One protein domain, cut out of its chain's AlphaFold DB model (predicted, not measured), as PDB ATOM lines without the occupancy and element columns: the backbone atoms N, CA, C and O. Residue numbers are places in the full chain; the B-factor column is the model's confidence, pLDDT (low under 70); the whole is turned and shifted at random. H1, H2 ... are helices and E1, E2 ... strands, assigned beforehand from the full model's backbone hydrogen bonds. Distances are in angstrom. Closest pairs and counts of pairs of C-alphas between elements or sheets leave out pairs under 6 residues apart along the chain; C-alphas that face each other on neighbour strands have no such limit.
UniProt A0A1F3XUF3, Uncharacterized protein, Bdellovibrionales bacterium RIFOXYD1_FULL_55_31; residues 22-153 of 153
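What this domain is: This is residues 22 to 153 of the 153 residues of an uncharacterized protein of Bdellovibrionales bacterium RIFOXYD1_FULL_55_31 (UniProt A0A1F3XUF3). Two sheets of four strands lie face to face as a sandwich, E5 E6 E7 E8 on E1 E2 E3 E4, with their strands running nearly along one line; the long hairpin of E6 and E7 runs on past the sandwich at one end. The small helix H1 sits at the rim of the sheet E1 E2 E3 E4. The printed part has 132 residues, with one named helix and then eight named strands along the chain; both sheets are antiparallel, each in chain order, and the class is mostly strand. The whole is compact, with a radius of gyration of the C-alphas of 15.2 A, yet elongated in outline, spanning 53 by 33 by 22 A.

How they stand to each other: Start with the sheet of E5, residues 92 to 99, E6, 107 to 118, E7, 122 to 133, and E8, 146 to 152, a meander, each strand the antiparallel neighbour of the one before. Look for N 97 and O 109 at 2.9 A between E5 and E6, N 110 and O 130 at 2.8 A between E6 and E7, and N 131 and O 149 at 2.9 A between E7 and E8. Residues 22 to 23 pair antiparallel with residues 146 to 147 of E8. The second meander is E1, residues 36 to 44, E2, 49 to 56, E3, 66 to 74, and E4, 82 to 90. Here N 40 and O 53 are 2.8 A apart, N 52 and O 71 2.9 A, and N 70 and O 84 2.9 A, within hydrogen-bond range. Both sheets are strongly twisted; the parts that face each other are 11.2 A centre to centre. Between the sheets, the closest C-alphas of E1 and E5 are Leu 42 and Leu 98, 7.1 A apart, and those of E4 and E6 are Ile 90 and Glu 114, 4.8 A. E4 bends by 58 degrees at residue 87, and E6 by 53 degrees at residue 115. H1, residues 30 to 33, only grazes the sheet E1 E2 E3 E4 with residues 32 to 33, and is too short for an O i to N i+4 pair; its one O i to N i+3 pair is within range.

Where its parts are: Find C-alpha 107 at (-38.088, -40.642, -18.853); from there E6 runs 30.5 A to residue 118, and E7 returns over 32.9 A from residue 122 to residue 133. E8 runs 20.2 A from residue 146 to C-alpha 152 at (-35.592, -23.833, -18.403), and E5 20.5 A from residue 92 to 99. In the other sheet, E1 begins at C-alpha 36, (-20.133, -38.690, -32.951), and is 22.6 A long; E2 is 22.0 A, E3 25.9 A and E4 22.0 A.

The domain as a whole: The two C-alphas farthest apart are those of Asp 78 and Pro 120, at 54.4 A. The chain changes sheets at the tight link from E4 to E5, and the link from E7 to E8, residues 134 to 145, is long. The printed part has no cut, and its mean pLDDT is 91.9; no printed residue is under 70.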
ATOM      1  N   LYS A  22     -43.522 -34.643 -30.411       96.44
ATOM      2  CA  LYS A  22     -43.479 -36.081 -30.704       96.44
ATOM      3  C   LYS A  22     -42.629 -36.350 -31.939       96.44
ATOM      4  O   LYS A  22     -42.727 -35.611 -32.918       96.44
ATOM      5  N   LEU A  23     -41.812 -37.397 -31.887       96.94
ATOM      6  CA  LEU A  23     -40.837 -37.742 -32.918       96.94
ATOM      7  C   LEU A  23     -40.972 -39.210 -33.316       96.94
ATOM      8  O   LEU A  23     -41.188 -40.072 -32.462       96.94
ATOM      9  N   LYS A  24     -40.807 -39.481 -34.610       97.06
ATOM     10  CA  LYS A  24     -40.698 -40.826 -35.185       97.06
ATOM     11  C   LYS A  24     -39.223 -41.174 -35.433       97.06
ATOM     12  O   LYS A  24     -38.430 -40.244 -35.595       97.06
ATOM     13  N   PRO A  25     -38.857 -42.467 -35.462       96.31
ATOM     14  CA  PRO A  25     -37.514 -42.899 -35.788       96.31
ATOM     15  C   PRO A  25     -37.090 -42.394 -37.162       96.31
ATOM     16  O   PRO A  25     -37.910 -42.283 -38.079       96.31
ATOM     17  N   ILE A  26     -35.798 -42.138 -37.312       94.94
ATOM     18  CA  ILE A  26     -35.187 -41.895 -38.614       94.94
ATOM     19  C   ILE A  26     -34.851 -43.234 -39.274       94.94
ATOM     20  O   ILE A  26     -34.448 -44.183 -38.604       94.94
ATOM     21  N   GLN A  27     -35.045 -43.318 -40.591       89.69
ATOM     22  CA  GLN A  27     -34.861 -44.566 -41.342       89.69
ATOM     23  C   GLN A  27     -33.388 -44.910 -41.580       89.69
ATOM     24  O   GLN A  27     -33.032 -46.082 -41.593       89.69
ATOM     25  N   ASP A  28     -32.540 -43.896 -41.757       88.56
ATOM     26  CA  ASP A  28     -31.110 -44.066 -41.996       88.56
ATOM     27  C   ASP A  28     -30.312 -43.066 -41.144       88.56
ATOM     28  O   ASP A  28     -30.197 -41.892 -41.508       88.56
ATOM     29  N   PRO A  29     -29.795 -43.492 -39.978       86.19
ATOM     30  CA  PRO A  29     -29.013 -42.632 -39.097       86.19
ATOM     31  C   PRO A  29     -27.537 -42.517 -39.506       86.19
ATOM     32  O   PRO A  29     -26.794 -41.794 -38.842       86.19
ATOM     33  N   SER A  30     -27.089 -43.234 -40.546       84.88
ATOM     34  CA  SER A  30     -25.662 -43.475 -40.812       84.88
ATOM     35  C   SER A  30     -24.859 -42.179 -40.912       84.88
ATOM     36  O   SER A  30     -23.865 -42.025 -40.209       84.88
ATOM     37  N   ASN A  31     -25.358 -41.205 -41.677       80.94
ATOM     38  CA  ASN A  31     -24.685 -39.919 -41.886       80.94
ATOM     39  C   ASN A  31     -24.549 -39.089 -40.599       80.94
ATOM     40  O   ASN A  31     -23.597 -38.330 -40.449       80.94
ATOM     41  N   LEU A  32     -25.492 -39.215 -39.660       81.19
ATOM     42  CA  LEU A  32     -25.443 -38.465 -38.402       81.19
ATOM     43  C   LEU A  32     -24.435 -39.097 -37.432       81.19
ATOM     44  O   LEU A  32     -23.755 -38.397 -36.684       81.19
ATOM     45  N   LEU A  33     -24.284 -40.422 -37.486       81.88
ATOM     46  CA  LEU A  33     -23.378 -41.171 -36.616       81.88
ATOM     47  C   LEU A  33     -21.891 -41.028 -36.990       81.88
ATOM     48  O   LEU A  33     -21.030 -41.347 -36.171       81.88
ATOM     49  N   GLU A  34     -21.561 -40.515 -38.178       82.50
ATOM     50  CA  GLU A  34     -20.167 -40.266 -38.595       82.50
ATOM     51  C   GLU A  34     -19.479 -39.150 -37.793       82.50
ATOM     52  O   GLU A  34     -18.253 -39.073 -37.740       82.50
ATOM     53  N   SER A  35     -20.265 -38.297 -37.140       86.31
ATOM     54  CA  SER A  35     -19.808 -37.092 -36.439       86.31
ATOM     55  C   SER A  35     -19.897 -37.207 -34.912       86.31
ATOM     56  O   SER A  35     -19.888 -36.200 -34.199       86.31
ATOM     57  N   VAL A  36     -20.013 -38.433 -34.391       91.56
ATOM     58  CA  VAL A  36     -20.133 -38.690 -32.951       91.56
ATOM     59  C   VAL A  36     -18.873 -38.234 -32.221       91.56
ATOM     60  O   VAL A  36     -17.777 -38.746 -32.450       91.56
ATOM     61  N   VAL A  37     -19.059 -37.321 -31.271       91.94
ATOM     62  CA  VAL A  37     -18.010 -36.808 -30.378       91.94
ATOM     63  C   VAL A  37     -18.166 -37.308 -28.943       91.94
ATOM     64  O   VAL A  37     -17.201 -37.307 -28.177       91.94
ATOM     65  N   GLY A  38     -19.354 -37.794 -28.573       93.00
ATOM     66  CA  GLY A  38     -19.627 -38.309 -27.236       93.00
ATOM     67  C   GLY A  38     -20.746 -39.342 -27.215       93.00
ATOM     68  O   GLY A  38     -21.659 -39.320 -28.035       93.00
ATOM     69  N   VAL A  39     -20.684 -40.258 -26.246       96.06
ATOM     70  CA  VAL A  39     -21.735 -41.257 -26.009       96.06
ATOM     71  C   VAL A  39     -22.055 -41.309 -24.519       96.06
ATOM     72  O   VAL A  39     -21.154 -41.294 -23.674       96.06
ATOM     73  N   ARG A  40     -23.341 -41.379 -24.173       97.50
ATOM     74  CA  ARG A  40     -23.824 -41.708 -22.825       97.50
ATOM     75  C   ARG A  40     -24.694 -42.952 -22.907       97.50
ATOM     76  O   ARG A  40     -25.715 -42.951 -23.587       97.50
ATOM     77  N   ASN A  41     -24.285 -43.998 -22.199       97.62
ATOM     78  CA  ASN A  41     -25.029 -45.249 -22.121       97.62
ATOM     79  C   ASN A  41     -25.910 -45.254 -20.868       97.62
ATOM     80  O   ASN A  41     -25.453 -44.894 -19.781       97.62
ATOM     81  N   LEU A  42     -27.152 -45.696 -21.026       97.38
ATOM     82  CA  LEU A  42     -28.087 -46.012 -19.952       97.38
ATOM     83  C   LEU A  42     -28.633 -47.426 -20.180       97.38
ATOM     84  O   LEU A  42     -28.554 -47.974 -21.282       97.38
ATOM     85  N   SER A  43     -29.228 -47.989 -19.134       96.06
ATOM     86  CA  SER A  43     -29.949 -49.253 -19.213       96.06
ATOM     87  C   SER A  43     -31.302 -49.107 -18.536       96.06
ATOM     88  O   SER A  43     -31.389 -48.567 -17.433       96.06
ATOM     89  N   ASP A  44     -32.343 -49.584 -19.206       95.44
ATOM     90  CA  ASP A  44     -33.658 -49.828 -18.631       95.44
ATOM     91  C   ASP A  44     -33.798 -51.341 -18.468       95.44
ATOM     92  O   ASP A  44     -34.351 -52.044 -19.316       95.44
ATOM     93  N   ASP A  45     -33.221 -51.848 -17.379       93.62
ATOM     94  CA  ASP A  45     -33.168 -53.284 -17.098       93.62
ATOM     95  C   ASP A  45     -34.572 -53.876 -16.905       93.62
ATOM     96  O   ASP A  45     -34.808 -55.038 -17.234       93.62
ATOM     97  N   ALA A  46     -35.523 -53.069 -16.416       92.19
ATOM     98  CA  ALA A  46     -36.904 -53.490 -16.200       92.19
ATOM     99  C   ALA A  46     -37.611 -53.819 -17.522       92.19
ATOM    100  O   ALA A  46     -38.380 -54.779 -17.584       92.19
ATOM    101  N   ASN A  47     -37.320 -53.053 -18.577       93.00
ATOM    102  CA  ASN A  47     -37.874 -53.264 -19.913       93.00
ATOM    103  C   ASN A  47     -36.901 -53.964 -20.876       93.00
ATOM    104  O   ASN A  47     -37.245 -54.181 -22.037       93.00
ATOM    105  N   GLN A  48     -35.713 -54.349 -20.398       94.06
ATOM    106  CA  GLN A  48     -34.658 -54.994 -21.182       94.06
ATOM    107  C   GLN A  48     -34.229 -54.154 -22.400       94.06
ATOM    108  O   GLN A  48     -34.125 -54.659 -23.522       94.06
ATOM    109  N   LEU A  49     -33.986 -52.858 -22.178       95.94
ATOM    110  CA  LEU A  49     -33.564 -51.913 -23.216       95.94
ATOM    111  C   LEU A  49     -32.193 -51.313 -22.885       95.94
ATOM    112  O   LEU A  49     -31.949 -50.846 -21.774       95.94
ATOM    113  N   SER A  50     -31.317 -51.254 -23.884       96.69
ATOM    114  CA  SER A  50     -30.120 -50.414 -23.877       96.69
ATOM    115  C   SER A  50     -30.462 -49.069 -24.510       96.69
ATOM    116  O   SER A  50     -31.014 -49.023 -25.610       96.69
ATOM    117  N   LEU A  51     -30.119 -47.972 -23.836       97.75
ATOM    118  CA  LEU A  51     -30.330 -46.624 -24.356       97.75
ATOM    119  C   LEU A  51     -28.984 -45.936 -24.534       97.75
ATOM    120  O   LEU A  51     -28.115 -46.005 -23.660       97.75
ATOM    121  N   ARG A  52     -28.809 -45.255 -25.662       97.38
ATOM    122  CA  ARG A  52     -27.582 -44.521 -25.975       97.38
ATOM    123  C   ARG A  52     -27.936 -43.137 -26.469       97.38
ATOM    124  O   ARG A  52     -28.695 -43.001 -27.424       97.38
ATOM    125  N   ILE A  53     -27.375 -42.128 -25.818       97.81
ATOM    126  CA  ILE A  53     -27.400 -40.756 -26.315       97.81
ATOM    127  C   ILE A  53     -26.061 -40.486 -26.976       97.81
ATOM    128  O   ILE A  53     -25.018 -40.642 -26.335       97.81
ATOM    129  N   PHE A  54     -26.108 -40.081 -28.236       95.88
ATOM    130  CA  PHE A  54     -24.947 -39.642 -28.994       95.88
ATOM    131  C   PHE A  54     -24.925 -38.118 -29.026       95.88
ATOM    132  O   PHE A  54     -25.929 -37.506 -29.370       95.88
ATOM    133  N   GLU A  55     -23.789 -37.534 -28.661       94.44
ATOM    134  CA  GLU A  55     -23.454 -36.135 -28.929       94.44
ATOM    135  C   GLU A  55     -22.743 -36.110 -30.289       94.44
ATOM    136  O   GLU A  55     -21.738 -36.808 -30.468       94.44
ATOM    137  N   THR A  56     -23.283 -35.363 -31.250       90.62
ATOM    138  CA  THR A  56     -22.761 -35.259 -32.622       90.62
ATOM    139  C   THR A  56     -22.362 -33.822 -32.922       90.62
ATOM    140  O   THR A  56     -23.102 -32.914 -32.567       90.62
ATOM    141  N   ALA A  57     -21.237 -33.596 -33.601       86.56
ATOM    142  CA  ALA A  57     -20.748 -32.247 -33.931       86.56
ATOM    143  C   ALA A  57     -21.485 -31.601 -35.129       86.56
ATOM    144  O   ALA A  57     -20.868 -30.953 -35.976       86.56
ATOM    145  N   MET A  58     -22.795 -31.840 -35.235       81.94
ATOM    146  CA  MET A  58     -23.662 -31.417 -36.346       81.94
ATOM    147  C   MET A  58     -24.562 -30.232 -35.990       81.94
ATOM    148  O   MET A  58     -25.358 -29.791 -36.818       81.94
ATOM    149  N   GLY A  59     -24.442 -29.711 -34.767       77.25
ATOM    150  CA  GLY A  59     -25.166 -28.525 -34.340       77.25
ATOM    151  C   GLY A  59     -24.673 -27.243 -35.013       77.25
ATOM    152  O   GLY A  59     -23.679 -27.252 -35.733       77.25
ATOM    153  N   ASP A  60     -25.353 -26.119 -34.762       75.38
ATOM    154  CA  ASP A  60     -24.902 -24.793 -35.198       75.38
ATOM    155  C   ASP A  60     -23.574 -24.410 -34.511       75.38
ATOM    156  O   ASP A  60     -23.581 -24.029 -33.335       75.38
ATOM    157  N   PRO A  61     -22.427 -24.418 -35.221       72.06
ATOM    158  CA  PRO A  61     -21.133 -24.138 -34.606       72.06
ATOM    159  C   PRO A  61     -21.008 -22.702 -34.079       72.06
ATOM    160  O   PRO A  61     -20.106 -22.419 -33.293       72.06
ATOM    161  N   ALA A  62     -21.880 -21.784 -34.518       73.31
ATOM    162  CA  ALA A  62     -21.886 -20.400 -34.058       73.31
ATOM    163  C   ALA A  62     -22.573 -20.221 -32.693       73.31
ATOM    164  O   ALA A  62     -22.370 -19.190 -32.048       73.31
ATOM    165  N   MET A  63     -23.372 -21.197 -32.251       76.06
ATOM    166  CA  MET A  63     -24.066 -21.156 -30.962       76.06
ATOM    167  C   MET A  63     -23.899 -22.464 -30.188       76.06
ATOM    168  O   MET A  63     -23.250 -22.507 -29.153       76.06
ATOM    169  N   ASN A  64     -24.484 -23.542 -30.693       78.50
ATOM    170  CA  ASN A  64     -24.618 -24.825 -30.019       78.50
ATOM    171  C   ASN A  64     -24.149 -25.901 -31.002       78.50
ATOM    172  O   ASN A  64     -24.884 -26.291 -31.904       78.50
ATOM    173  N   GLY A  65     -22.894 -26.327 -30.872       71.75
ATOM    174  CA  GLY A  65     -22.235 -27.191 -31.855       71.75
ATOM    175  C   GLY A  65     -22.636 -28.664 -31.798       71.75
ATOM    176  O   GLY A  65     -22.311 -29.399 -32.728       71.75
ATOM    177  N   ASP A  66     -23.365 -29.086 -30.758       85.75
ATOM    178  CA  ASP A  66     -23.693 -30.490 -30.543       85.75
ATOM    179  C   ASP A  66     -25.188 -30.766 -30.745       85.75
ATOM    180  O   ASP A  66     -26.047 -30.107 -30.158       85.75
ATOM    181  N   GLU A  67     -25.515 -31.779 -31.544       92.50
ATOM    182  CA  GLU A  67     -26.868 -32.321 -31.690       92.50
ATOM    183  C   GLU A  67     -26.963 -33.701 -31.037       92.50
ATOM    184  O   GLU A  67     -26.040 -34.520 -31.138       92.50
ATOM    185  N   LEU A  68     -28.077 -33.961 -30.343       95.31
ATOM    186  CA  LEU A  68     -28.298 -35.234 -29.669       95.31
ATOM    187  C   LEU A  68     -29.122 -36.207 -30.511       95.31
ATOM    188  O   LEU A  68     -30.258 -35.919 -30.895       95.31
ATOM    189  N   LEU A  69     -28.604 -37.423 -30.663       96.19
ATOM    190  CA  LEU A  69     -29.368 -38.567 -31.160       96.19
ATOM    191  C   LEU A  69     -29.667 -39.530 -30.018       96.19
ATOM    192  O   LEU A  69     -28.839 -39.730 -29.126       96.19
ATOM    193  N   LEU A  70     -30.825 -40.178 -30.079       97.75
ATOM    194  CA  LEU A  70     -31.195 -41.248 -29.163       97.75
ATOM    195  C   LEU A  70     -31.306 -42.563 -29.922       97.75
ATOM    196  O   LEU A  70     -32.064 -42.661 -30.881       97.75
ATOM    197  N   VAL A  71     -30.621 -43.591 -29.437       96.81
ATOM    198  CA  VAL A  71     -30.851 -44.979 -29.838       96.81
ATOM    199  C   VAL A  71     -31.447 -45.735 -28.662       96.81
ATOM    200  O   VAL A  71     -30.890 -45.707 -27.562       96.81
ATOM    201  N   ILE A  72     -32.552 -46.435 -28.903       96.94
ATOM    202  CA  ILE A  72     -33.106 -47.419 -27.970       96.94
ATOM    203  C   ILE A  72     -33.062 -48.774 -28.668       96.94
ATOM    204  O   ILE A  72     -33.695 -48.978 -29.704       96.94
ATOM    205  N   ALA A  73     -32.289 -49.687 -28.090       95.44
ATOM    206  CA  ALA A  73     -32.068 -51.025 -28.607       95.44
ATOM    207  C   ALA A  73     -32.553 -52.059 -27.582       95.44
ATOM    208  O   ALA A  73     -32.074 -52.054 -26.444       95.44
ATOM    209  N   PRO A  74     -33.479 -52.957 -27.944       95.19
ATOM    210  CA  PRO A  74     -33.822 -54.093 -27.099       95.19
ATOM    211  C   PRO A  74     -32.598 -54.993 -26.890       95.19
ATOM    212  O   PRO A  74     -31.756 -55.129 -27.776       95.19
ATOM    213  N   THR A  75     -32.486 -55.643 -25.731       90.69
ATOM    214  CA  THR A  75     -31.399 -56.616 -25.500       90.69
ATOM    215  C   THR A  75     -31.580 -57.900 -26.313       90.69
ATOM    216  O   THR A  75     -30.599 -58.594 -26.580       90.69
ATOM    217  N   ASN A  76     -32.813 -58.218 -26.723       90.00
ATOM    218  CA  ASN A  76     -33.100 -59.290 -27.670       90.00
ATOM    219  C   ASN A  76     -32.811 -58.807 -29.109       90.00
ATOM    220  O   ASN A  76     -33.519 -57.913 -29.578       90.00
ATOM    221  N   PRO A  77     -31.845 -59.410 -29.828       86.75
ATOM    222  CA  PRO A  77     -31.450 -58.976 -31.169       86.75
ATOM    223  C   PRO A  77     -32.514 -59.213 -32.251       86.75
ATOM    224  O   PRO A  77     -32.432 -58.599 -33.309       86.75
ATOM    225  N   ASP A  78     -33.520 -60.057 -32.001       89.75
ATOM    226  CA  ASP A  78     -34.626 -60.297 -32.942       89.75
ATOM    227  C   ASP A  78     -35.658 -59.153 -32.944       89.75
ATOM    228  O   ASP A  78     -36.652 -59.188 -33.673       89.75
ATOM    229  N   ARG A  79     -35.468 -58.149 -32.080       88.25
ATOM    230  CA  ARG A  79     -36.338 -56.981 -31.962       88.25
ATOM    231  C   ARG A  79     -35.672 -55.762 -32.581       88.25
ATOM    232  O   ARG A  79     -34.467 -55.554 -32.460       88.25
ATOM    233  N   GLU A  80     -36.491 -54.943 -33.222       90.50
ATOM    234  CA  GLU A  80     -36.025 -53.744 -33.904       90.50
ATOM    235  C   GLU A  80     -35.458 -52.723 -32.912       90.50
ATOM    236  O   GLU A  80     -36.004 -52.498 -31.829       90.50
ATOM    237  N   SER A  81     -34.331 -52.121 -33.290       92.94
ATOM    238  CA  SER A  81     -33.757 -50.967 -32.604       92.94
ATOM    239  C   SER A  81     -34.140 -49.711 -33.364       92.94
ATOM    240  O   SER A  81     -34.104 -49.694 -34.592       92.94
ATOM    241  N   PHE A  82     -34.434 -48.645 -32.637       95.44
ATOM    242  CA  PHE A  82     -34.833 -47.382 -33.240       95.44
ATOM    243  C   PHE A  82     -33.834 -46.285 -32.906       95.44
ATOM    244  O   PHE A  82     -33.288 -46.229 -31.801       95.44
ATOM    245  N   THR A  83     -33.623 -45.403 -33.881       96.44
ATOM    246  CA  THR A  83     -32.829 -44.185 -33.729       96.44
ATOM    247  C   THR A  83     -33.726 -42.982 -33.954       96.44
ATOM    248  O   THR A  83     -34.488 -42.958 -34.916       96.44
ATOM    249  N   TRP A  84     -33.616 -41.975 -33.098       96.69
ATOM    250  CA  TRP A  84     -34.292 -40.696 -33.248       96.69
ATOM    251  C   TRP A  84     -33.267 -39.578 -33.307       96.69
ATOM    252  O   TRP A  84     -32.410 -39.463 -32.429       96.69
ATOM    253  N   ASP A  85     -33.428 -38.716 -34.303       94.75
ATOM    254  CA  ASP A  85     -32.966 -37.340 -34.208       94.75
ATOM    255  C   ASP A  85     -33.893 -36.603 -33.233       94.75
ATOM    256  O   ASP A  85     -35.106 -36.512 -33.451       94.75
ATOM    257  N   THR A  86     -33.331 -36.138 -32.117       94.75
ATOM    258  CA  THR A  86     -34.109 -35.493 -31.055       94.75
ATOM    259  C   THR A  86     -34.381 -34.013 -31.338       94.75
ATOM    260  O   THR A  86     -35.257 -33.425 -30.696       94.75
ATOM    261  N   GLY A  87     -33.646 -33.402 -32.278       91.31
ATOM    262  CA  GLY A  87     -33.600 -31.957 -32.506       91.31
ATOM    263  C   GLY A  87     -33.090 -31.158 -31.301       91.31
ATOM    264  O   GLY A  87     -33.351 -29.956 -31.202       91.31
ATOM    265  N   ILE A  88     -32.443 -31.819 -30.335       93.38
ATOM    266  CA  ILE A  88     -31.839 -31.176 -29.170       93.38
ATOM    267  C   ILE A  88     -30.453 -30.698 -29.579       93.38
ATOM    268  O   ILE A  88     -29.542 -31.500 -29.766       93.38
ATOM    269  N   ASN A  89     -30.318 -29.383 -29.687       91.62
ATOM    270  CA  ASN A  89     -29.095 -28.708 -30.071       91.62
ATOM    271  C   ASN A  89     -28.540 -27.945 -28.862       91.62
ATOM    272  O   ASN A  89     -29.221 -27.091 -28.296       91.62
ATOM    273  N   ILE A  90     -27.343 -28.316 -28.415       93.00
ATOM    274  CA  ILE A  90     -26.766 -27.873 -27.146       93.00
ATOM    275  C   ILE A  90     -25.285 -27.544 -27.300       93.00
ATOM    276  O   ILE A  90     -24.629 -27.914 -28.270       93.00
ATOM    277  N   ARG A  91     -24.740 -26.869 -26.292       91.75
ATOM    278  CA  ARG A  91     -23.296 -26.689 -26.140       91.75
ATOM    279  C   ARG A  91     -22.641 -27.850 -25.388       91.75
ATOM    280  O   ARG A  91     -21.436 -28.050 -25.497       91.75
ATOM    281  N   GLY A  92     -23.398 -28.554 -24.547       91.69
ATOM    282  CA  GLY A  92     -22.891 -29.749 -23.883       91.69
ATOM    283  C   GLY A  92     -23.812 -30.329 -22.816       91.69
ATOM    284  O   GLY A  92     -24.643 -29.639 -22.209       91.69
ATOM    285  N   ILE A  93     -23.637 -31.625 -22.562       95.12
ATOM    286  CA  ILE A  93     -24.378 -32.364 -21.538       95.12
ATOM    287  C   ILE A  93     -23.714 -32.202 -20.163       95.12
ATOM    288  O   ILE A  93     -22.571 -32.607 -19.955       95.12
ATOM    289  N   LYS A  94     -24.473 -31.723 -19.168       95.56
ATOM    290  CA  LYS A  94     -24.064 -31.756 -17.750       95.56
ATOM    291  C   LYS A  94     -24.332 -33.112 -17.110       95.56
ATOM    292  O   LYS A  94     -23.525 -33.609 -16.328       95.56
ATOM    293  N   ARG A  95     -25.512 -33.684 -17.368       96.88
ATOM    294  CA  ARG A  95     -25.944 -34.942 -16.748       96.88
ATOM    295  C   ARG A  95     -27.020 -35.621 -17.574       96.88
ATOM    296  O   ARG A  95     -27.911 -34.961 -18.088       96.88
ATOM    297  N   VAL A  96     -26.993 -36.948 -17.563       98.06
ATOM    298  CA  VAL A  96     -28.076 -37.805 -18.042       98.06
ATOM    299  C   VAL A  96     -28.511 -38.720 -16.900       98.06
ATOM    300  O   VAL A  96     -27.665 -39.217 -16.152       98.06
ATOM    301  N   LYS A  97     -29.816 -38.934 -16.734       97.81
ATOM    302  CA  LYS A  97     -30.359 -39.982 -15.860       97.81
ATOM    303  C   LYS A  97     -31.601 -40.613 -16.483       97.81
ATOM    304  O   LYS A  97     -32.343 -39.935 -17.186       97.81
ATOM    305  N   LEU A  98     -31.837 -41.878 -16.160       98.12
ATOM    306  CA  LEU A  98     -33.111 -42.543 -16.401       98.12
ATOM    307  C   LEU A  98     -34.002 -42.386 -15.161       98.12
ATOM    308  O   LEU A  98     -33.541 -42.570 -14.033       98.12
ATOM    309  N   ASP A  99     -35.260 -42.024 -15.373       97.50
ATOM    310  CA  ASP A  99     -36.295 -41.909 -14.355       97.50
ATOM    311  C   ASP A  99     -37.414 -42.915 -14.645       97.50
ATOM    312  O   ASP A  99     -38.102 -42.844 -15.664       97.50
ATOM    313  N   MET A 100     -37.568 -43.863 -13.721       95.75
ATOM    314  CA  MET A 100     -38.508 -44.981 -13.811       95.75
ATOM    315  C   MET A 100     -39.756 -44.775 -12.944       95.75
ATOM    316  O   MET A 100     -40.508 -45.723 -12.719       95.75
ATOM    317  N   THR A 101     -40.001 -43.555 -12.448       95.38
ATOM    318  CA  THR A 101     -41.160 -43.251 -11.583       95.38
ATOM    319  C   THR A 101     -42.495 -43.586 -12.261       95.38
ATOM    320  O   THR A 101     -43.458 -43.952 -11.588       95.38
ATOM    321  N   HIS A 102     -42.545 -43.534 -13.597       91.00
ATOM    322  CA  HIS A 102     -43.698 -43.925 -14.407       91.00
ATOM    323  C   HIS A 102     -43.317 -45.089 -15.343       91.00
ATOM    324  O   HIS A 102     -42.944 -44.848 -16.483       91.00
ATOM    325  N   PRO A 103     -43.434 -46.365 -14.928       87.69
ATOM    326  CA  PRO A 103     -42.887 -47.502 -15.687       87.69
ATOM    327  C   PRO A 103     -43.439 -47.684 -17.109       87.69
ATOM    328  O   PRO A 103     -42.773 -48.260 -17.960       87.69
ATOM    329  N   LYS A 104     -44.656 -47.194 -17.382       92.25
ATOM    330  CA  LYS A 104     -45.260 -47.213 -18.729       92.25
ATOM    331  C   LYS A 104     -44.763 -46.081 -19.635       92.25
ATOM    332  O   LYS A 104     -44.984 -46.121 -20.840       92.25
ATOM    333  N   GLN A 105     -44.161 -45.059 -19.040       95.00
ATOM    334  CA  GLN A 105     -43.621 -43.880 -19.708       95.00
ATOM    335  C   GLN A 105     -42.306 -43.464 -19.032       95.00
ATOM    336  O   GLN A 105     -42.259 -42.406 -18.394       95.00
ATOM    337  N   PRO A 106     -41.255 -44.303 -19.087       97.38
ATOM    338  CA  PRO A 106     -39.966 -43.933 -18.532       97.38
ATOM    339  C   PRO A 106     -39.420 -42.667 -19.189       97.38
ATOM    340  O   PRO A 106     -39.728 -42.351 -20.344       97.38
ATOM    341  N   GLN A 107     -38.590 -41.945 -18.441       98.25
ATOM    342  CA  GLN A 107     -38.088 -40.642 -18.853       98.25
ATOM    343  C   GLN A 107     -36.567 -40.591 -18.802       98.25
ATOM    344  O   GLN A 107     -35.955 -40.839 -17.765       98.25
ATOM    345  N   ILE A 108     -35.945 -40.195 -19.906       98.50
ATOM    346  CA  ILE A 108     -34.536 -39.818 -19.933       98.50
ATOM    347  C   ILE A 108     -34.456 -38.319 -19.667       98.50
ATOM    348  O   ILE A 108     -34.936 -37.512 -20.460       98.50
ATOM    349  N   ILE A 109     -33.853 -37.950 -18.542       98.00
ATOM    350  CA  ILE A 109     -33.698 -36.559 -18.122       98.00
ATOM    351  C   ILE A 109     -32.263 -36.127 -18.405       98.00
ATOM    352  O   ILE A 109     -31.309 -36.686 -17.850       98.00
ATOM    353  N   ILE A 110     -32.125 -35.107 -19.247       97.75
ATOM    354  CA  ILE A 110     -30.855 -34.583 -19.740       97.75
ATOM    355  C   ILE A 110     -30.731 -33.133 -19.273       97.75
ATOM    356  O   ILE A 110     -31.470 -32.260 -19.718       97.75
ATOM    357  N   LYS A 111     -29.790 -32.869 -18.368       97.38
ATOM    358  CA  LYS A 111     -29.405 -31.505 -17.987       97.38
ATOM    359  C   LYS A 111     -28.284 -31.037 -18.898       97.38
ATOM    360  O   LYS A 111     -27.289 -31.749 -19.062       97.38
ATOM    361  N   THR A 112     -28.430 -29.840 -19.443       95.56
ATOM    362  CA  THR A 112     -27.599 -29.315 -20.533       95.56
ATOM    363  C   THR A 112     -27.226 -27.858 -20.290       95.56
ATOM    364  O   THR A 112     -27.840 -27.191 -19.453       95.56
ATOM    365  N   ILE A 113     -26.216 -27.388 -21.020       94.25
ATOM    366  CA  ILE A 113     -25.968 -25.962 -21.251       94.25
ATOM    367  C   ILE A 113     -26.312 -25.677 -22.708       94.25
ATOM    368  O   ILE A 113     -25.837 -26.382 -23.600       94.25
ATOM    369  N   GLU A 114     -27.080 -24.621 -22.937       92.62
ATOM    370  CA  GLU A 114     -27.306 -24.049 -24.262       92.62
ATOM    371  C   GLU A 114     -26.810 -22.609 -24.287       92.62
ATOM    372  O   GLU A 114     -27.096 -21.827 -23.377       92.62
ATOM    373  N   ASP A 115     -26.096 -22.249 -25.343       91.50
ATOM    374  CA  ASP A 115     -25.793 -20.866 -25.660       91.50
ATOM    375  C   ASP A 115     -27.044 -20.212 -26.269       91.50
ATOM    376  O   ASP A 115     -27.687 -20.740 -27.181       91.50
ATOM    377  N   VAL A 116     -27.426 -19.059 -25.717       89.38
ATOM    378  CA  VAL A 116     -28.616 -18.296 -26.111       89.38
ATOM    379  C   VAL A 116     -28.213 -16.856 -26.396       89.38
ATOM    380  O   VAL A 116     -27.533 -16.223 -25.586       89.38
ATOM    381  N   LEU A 117     -28.680 -16.317 -27.522       89.19
ATOM    382  CA  LEU A 117     -28.508 -14.911 -27.868       89.19
ATOM    383  C   LEU A 117     -29.488 -14.042 -27.065       89.19
ATOM    384  O   LEU A 117     -30.707 -14.190 -27.185       89.19
ATOM    385  N   ILE A 118     -28.967 -13.112 -26.270       88.62
ATOM    386  CA  ILE A 118     -29.750 -12.107 -25.546       88.62
ATOM    387  C   ILE A 118     -29.506 -10.715 -26.131       88.62
ATOM    388  O   ILE A 118     -28.408 -10.386 -26.577       88.62
ATOM    389  N   TYR A 119     -30.535  -9.867 -26.132       81.50
ATOM    390  CA  TYR A 119     -30.420  -8.490 -26.614       81.50
ATOM    391  C   TYR A 119     -29.430  -7.684 -25.747       81.50
ATOM    392  O   TYR A 119     -29.540  -7.761 -24.520       81.50
ATOM    393  N   PRO A 120     -28.508  -6.885 -26.328       88.88
ATOM    394  CA  PRO A 120     -28.411  -6.474 -27.737       88.88
ATOM    395  C   PRO A 120     -27.497  -7.328 -28.643       88.88
ATOM    396  O   PRO A 120     -27.119  -6.864 -29.714       88.88
ATOM    397  N   GLY A 121     -27.140  -8.556 -28.259       87.56
ATOM    398  CA  GLY A 121     -26.326  -9.462 -29.084       87.56
ATOM    399  C   GLY A 121     -25.303 -10.295 -28.307       87.56
ATOM    400  O   GLY A 121     -24.341 -10.776 -28.895       87.56
ATOM    401  N   GLU A 122     -25.464 -10.431 -26.991       90.81
ATOM    402  CA  GLU A 122     -24.558 -11.223 -26.160       90.81
ATOM    403  C   GLU A 122     -24.977 -12.696 -26.192       90.81
ATOM    404  O   GLU A 122     -26.162 -13.012 -26.094       90.81
ATOM    405  N   ILE A 123     -24.009 -13.603 -26.316       89.31
ATOM    406  CA  ILE A 123     -24.243 -15.044 -26.198       89.31
ATOM    407  C   ILE A 123     -23.963 -15.448 -24.756       89.31
ATOM    408  O   ILE A 123     -22.852 -15.272 -24.254       89.31
ATOM    409  N   VAL A 124     -24.975 -16.000 -24.091       91.06
ATOM    410  CA  VAL A 124     -24.867 -16.469 -22.708       91.06
ATOM    411  C   VAL A 124     -25.277 -17.930 -22.600       91.06
ATOM    412  O   VAL A 124     -26.307 -18.336 -23.133       91.06
ATOM    413  N   GLY A 125     -24.508 -18.705 -21.837       92.00
ATOM    414  CA  GLY A 125     -24.881 -20.068 -21.475       92.00
ATOM    415  C   GLY A 125     -26.043 -20.070 -20.480       92.00
ATOM    416  O   GLY A 125     -26.019 -19.354 -19.470       92.00
ATOM    417  N   LYS A 126     -27.066 -20.876 -20.751       93.44
ATOM    418  CA  LYS A 126     -28.229 -21.092 -19.886       93.44
ATOM    419  C   LYS A 126     -28.440 -22.579 -19.650       93.44
ATOM    420  O   LYS A 126     -28.194 -23.400 -20.528       93.44
ATOM    421  N   ASP A 127     -28.915 -22.895 -18.454       95.25
ATOM    422  CA  ASP A 127     -29.241 -24.262 -18.078       95.25
ATOM    423  C   ASP A 127     -30.646 -24.633 -18.547       95.25
ATOM    424  O   ASP A 127     -31.620 -23.910 -18.315       95.25
ATOM    425  N   TYR A 128     -30.725 -25.788 -19.199       94.88
ATOM    426  CA  TYR A 128     -31.973 -26.384 -19.648       94.88
ATOM    427  C   TYR A 128     -32.015 -27.860 -19.281       94.88
ATOM    428  O   TYR A 128     -31.007 -28.577 -19.331       94.88
ATOM    429  N   THR A 129     -33.219 -28.317 -18.960       96.81
ATOM    430  CA  THR A 129     -33.540 -29.728 -18.804       96.81
ATOM    431  C   THR A 129     -34.396 -30.177 -19.979       96.81
ATOM    432  O   THR A 129     -35.486 -29.647 -20.212       96.81
ATOM    433  N   TYR A 130     -33.918 -31.195 -20.685       97.06
ATOM    434  CA  TYR A 130     -34.702 -31.950 -21.648       97.06
ATOM    435  C   TYR A 130     -35.201 -33.242 -21.017       97.06
ATOM    436  O   TYR A 130     -34.464 -33.926 -20.303       97.06
ATOM    437  N   THR A 131     -36.442 -33.593 -21.327       97.88
ATOM    438  CA  THR A 131     -37.046 -34.858 -20.923       97.88
ATOM    439  C   THR A 131     -37.510 -35.593 -22.166       97.88
ATOM    440  O   THR A 131     -38.403 -35.113 -22.866       97.88
ATOM    441  N   ILE A 132     -36.916 -36.759 -22.417       98.25
ATOM    442  CA  ILE A 132     -37.341 -37.679 -23.469       98.25
ATOM    443  C   ILE A 132     -38.170 -38.786 -22.831       98.25
ATOM    444  O   ILE A 132     -37.664 -39.550 -22.014       98.25
ATOM    445  N   THR A 133     -39.439 -38.870 -23.202       98.12
ATOM    446  CA  THR A 133     -40.368 -39.905 -22.752       98.12
ATOM    447  C   THR A 133     -40.544 -40.925 -23.866       98.12
ATOM    448  O   THR A 133     -40.822 -40.553 -25.007       98.12
ATOM    449  N   TYR A 134     -40.397 -42.204 -23.537       97.62
ATOM    450  CA  TYR A 134     -40.642 -43.316 -24.456       97.62
ATOM    451  C   TYR A 134     -41.644 -44.294 -23.841       97.62
ATOM    452  O   TYR A 134     -41.916 -44.258 -22.642       97.62
ATOM    453  N   SER A 135     -42.225 -45.162 -24.663       96.81
ATOM    454  CA  SER A 135     -43.166 -46.184 -24.205       96.81
ATOM    455  C   SER A 135     -42.611 -47.565 -24.537       96.81
ATOM    456  O   SER A 135     -42.478 -47.883 -25.715       96.81
ATOM    457  N   PRO A 136     -42.249 -48.384 -23.535       94.62
ATOM    458  CA  PRO A 136     -41.907 -49.781 -23.760       94.62
ATOM    459  C   PRO A 136     -43.081 -50.521 -24.401       94.62
ATOM    460  O   PRO A 136     -44.234 -50.324 -24.007       94.62
ATOM    461  N   SER A 137     -42.790 -51.384 -25.370       90.44
ATOM    462  CA  SER A 137     -43.825 -52.154 -26.054       90.44
ATOM    463  C   SER A 137     -44.179 -53.420 -25.257       90.44
ATOM    464  O   SER A 137     -43.270 -54.112 -24.788       90.44
ATOM    465  N   PRO A 138     -45.468 -53.794 -25.116       81.62
ATOM    466  CA  PRO A 138     -45.872 -55.028 -24.433       81.62
ATOM    467  C   PRO A 138     -45.270 -56.303 -25.037       81.62
ATOM    468  O   PRO A 138     -45.127 -57.313 -24.351       81.62
ATOM    469  N   GLN A 139     -44.927 -56.272 -26.325       79.44
ATOM    470  CA  GLN A 139     -44.309 -57.378 -27.052       79.44
ATOM    471  C   GLN A 139     -42.783 -57.437 -26.849       79.44
ATOM    472  O   GLN A 139     -42.133 -58.320 -27.410       79.44
ATOM    473  N   GLY A 140     -42.218 -56.540 -26.037       79.38
ATOM    474  CA  GLY A 140     -40.783 -56.313 -25.904       79.38
ATOM    475  C   GLY A 140     -40.289 -55.258 -26.896       79.38
ATOM    476  O   GLY A 140     -40.795 -55.152 -28.012       79.38
ATOM    477  N   GLY A 141     -39.290 -54.479 -26.481       90.19
ATOM    478  CA  GLY A 141     -38.783 -53.336 -27.239       90.19
ATOM    479  C   GLY A 141     -39.466 -52.021 -26.865       90.19
ATOM    480  O   GLY A 141     -39.900 -51.838 -25.727       90.19
ATOM    481  N   VAL A 142     -39.537 -51.088 -27.811       94.31
ATOM    482  CA  VAL A 142     -40.068 -49.736 -27.599       94.31
ATOM    483  C   VAL A 142     -41.009 -49.360 -28.738       94.31
ATOM    484  O   VAL A 142     -40.811 -49.782 -29.874       94.31
ATOM    485  N   GLU A 143     -42.042 -48.587 -28.427       94.50
ATOM    486  CA  GLU A 143     -42.926 -48.001 -29.429       94.50
ATOM    487  C   GLU A 143     -42.156 -47.018 -30.328       94.50
ATOM    488  O   GLU A 143     -41.205 -46.356 -29.906       94.50
ATOM    489  N   ASP A 144     -42.610 -46.870 -31.571       92.19
ATOM    490  CA  ASP A 144     -41.961 -46.073 -32.620       92.19
ATOM    491  C   ASP A 144     -42.129 -44.550 -32.439       92.19
ATOM    492  O   ASP A 144     -42.071 -43.783 -33.397       92.19
ATOM    493  N   THR A 145     -42.452 -44.079 -31.239       95.81
ATOM    494  CA  THR A 145     -42.706 -42.663 -30.983       95.81
ATOM    495  C   THR A 145     -42.143 -42.279 -29.630       95.81
ATOM    496  O   THR A 145     -42.479 -42.888 -28.616       95.81
ATOM    497  N   ILE A 146     -41.345 -41.216 -29.614       97.56
ATOM    498  CA  ILE A 146     -40.896 -40.566 -28.382       97.56
ATOM    499  C   ILE A 146     -41.502 -39.173 -28.277       97.56
ATOM    500  O   ILE A 146     -41.886 -38.564 -29.278       97.56
ATOM    501  N   GLU A 147     -41.556 -38.653 -27.060       97.81
ATOM    502  CA  GLU A 147     -41.903 -37.267 -26.784       97.81
ATOM    503  C   GLU A 147     -40.722 -36.565 -26.126       97.81
ATOM    504  O   GLU A 147     -40.203 -37.022 -25.113       97.81
ATOM    505  N   VAL A 148     -40.301 -35.444 -26.698       97.56
ATOM    506  CA  VAL A 148     -39.218 -34.611 -26.179       97.56
ATOM    507  C   VAL A 148     -39.822 -33.316 -25.671       97.56
ATOM    508  O   VAL A 148     -40.525 -32.633 -26.411       97.56
ATOM    509  N   SER A 149     -39.545 -32.966 -24.421       96.25
ATOM    510  CA  SER A 149     -39.918 -31.676 -23.837       96.25
ATOM    511  C   SER A 149     -38.697 -30.940 -23.309       96.25
ATOM    512  O   SER A 149     -37.693 -31.562 -22.956       96.25
ATOM    513  N   ARG A 150     -38.793 -29.611 -23.265       94.38
ATOM    514  CA  ARG A 150     -37.730 -28.718 -22.797       94.38
ATOM    515  C   ARG A 150     -38.266 -27.783 -21.721       94.38
ATOM    516  O   ARG A 150     -39.302 -27.147 -21.910       94.38
ATOM    517  N   THR A 151     -37.512 -27.656 -20.635       92.62
ATOM    518  CA  THR A 151     -37.797 -26.739 -19.530       92.62
ATOM    519  C   THR A 151     -36.534 -25.963 -19.185       92.62
ATOM    520  O   THR A 151     -35.437 -26.519 -19.180       92.62
ATOM    521  N   ARG A 152     -36.682 -24.665 -18.917       87.31
ATOM    522  CA  ARG A 152     -35.592 -23.833 -18.403       87.31
ATOM    523  C   ARG A 152     -35.468 -24.039 -16.894       87.31
ATOM    524  O   ARG A 152     -36.488 -23.953 -16.212       87.31
ATOM    525  N   ASP A 153     -34.250 -24.303 -16.421       81.81
ATOM    526  CA  ASP A 153     -33.941 -24.440 -14.987       81.81
ATOM    527  C   ASP A 153     -33.896 -23.070 -14.277       81.81
ATOM    528  O   ASP A 153     -33.536 -22.050 -14.923       81.81
TER     529      ASP A 153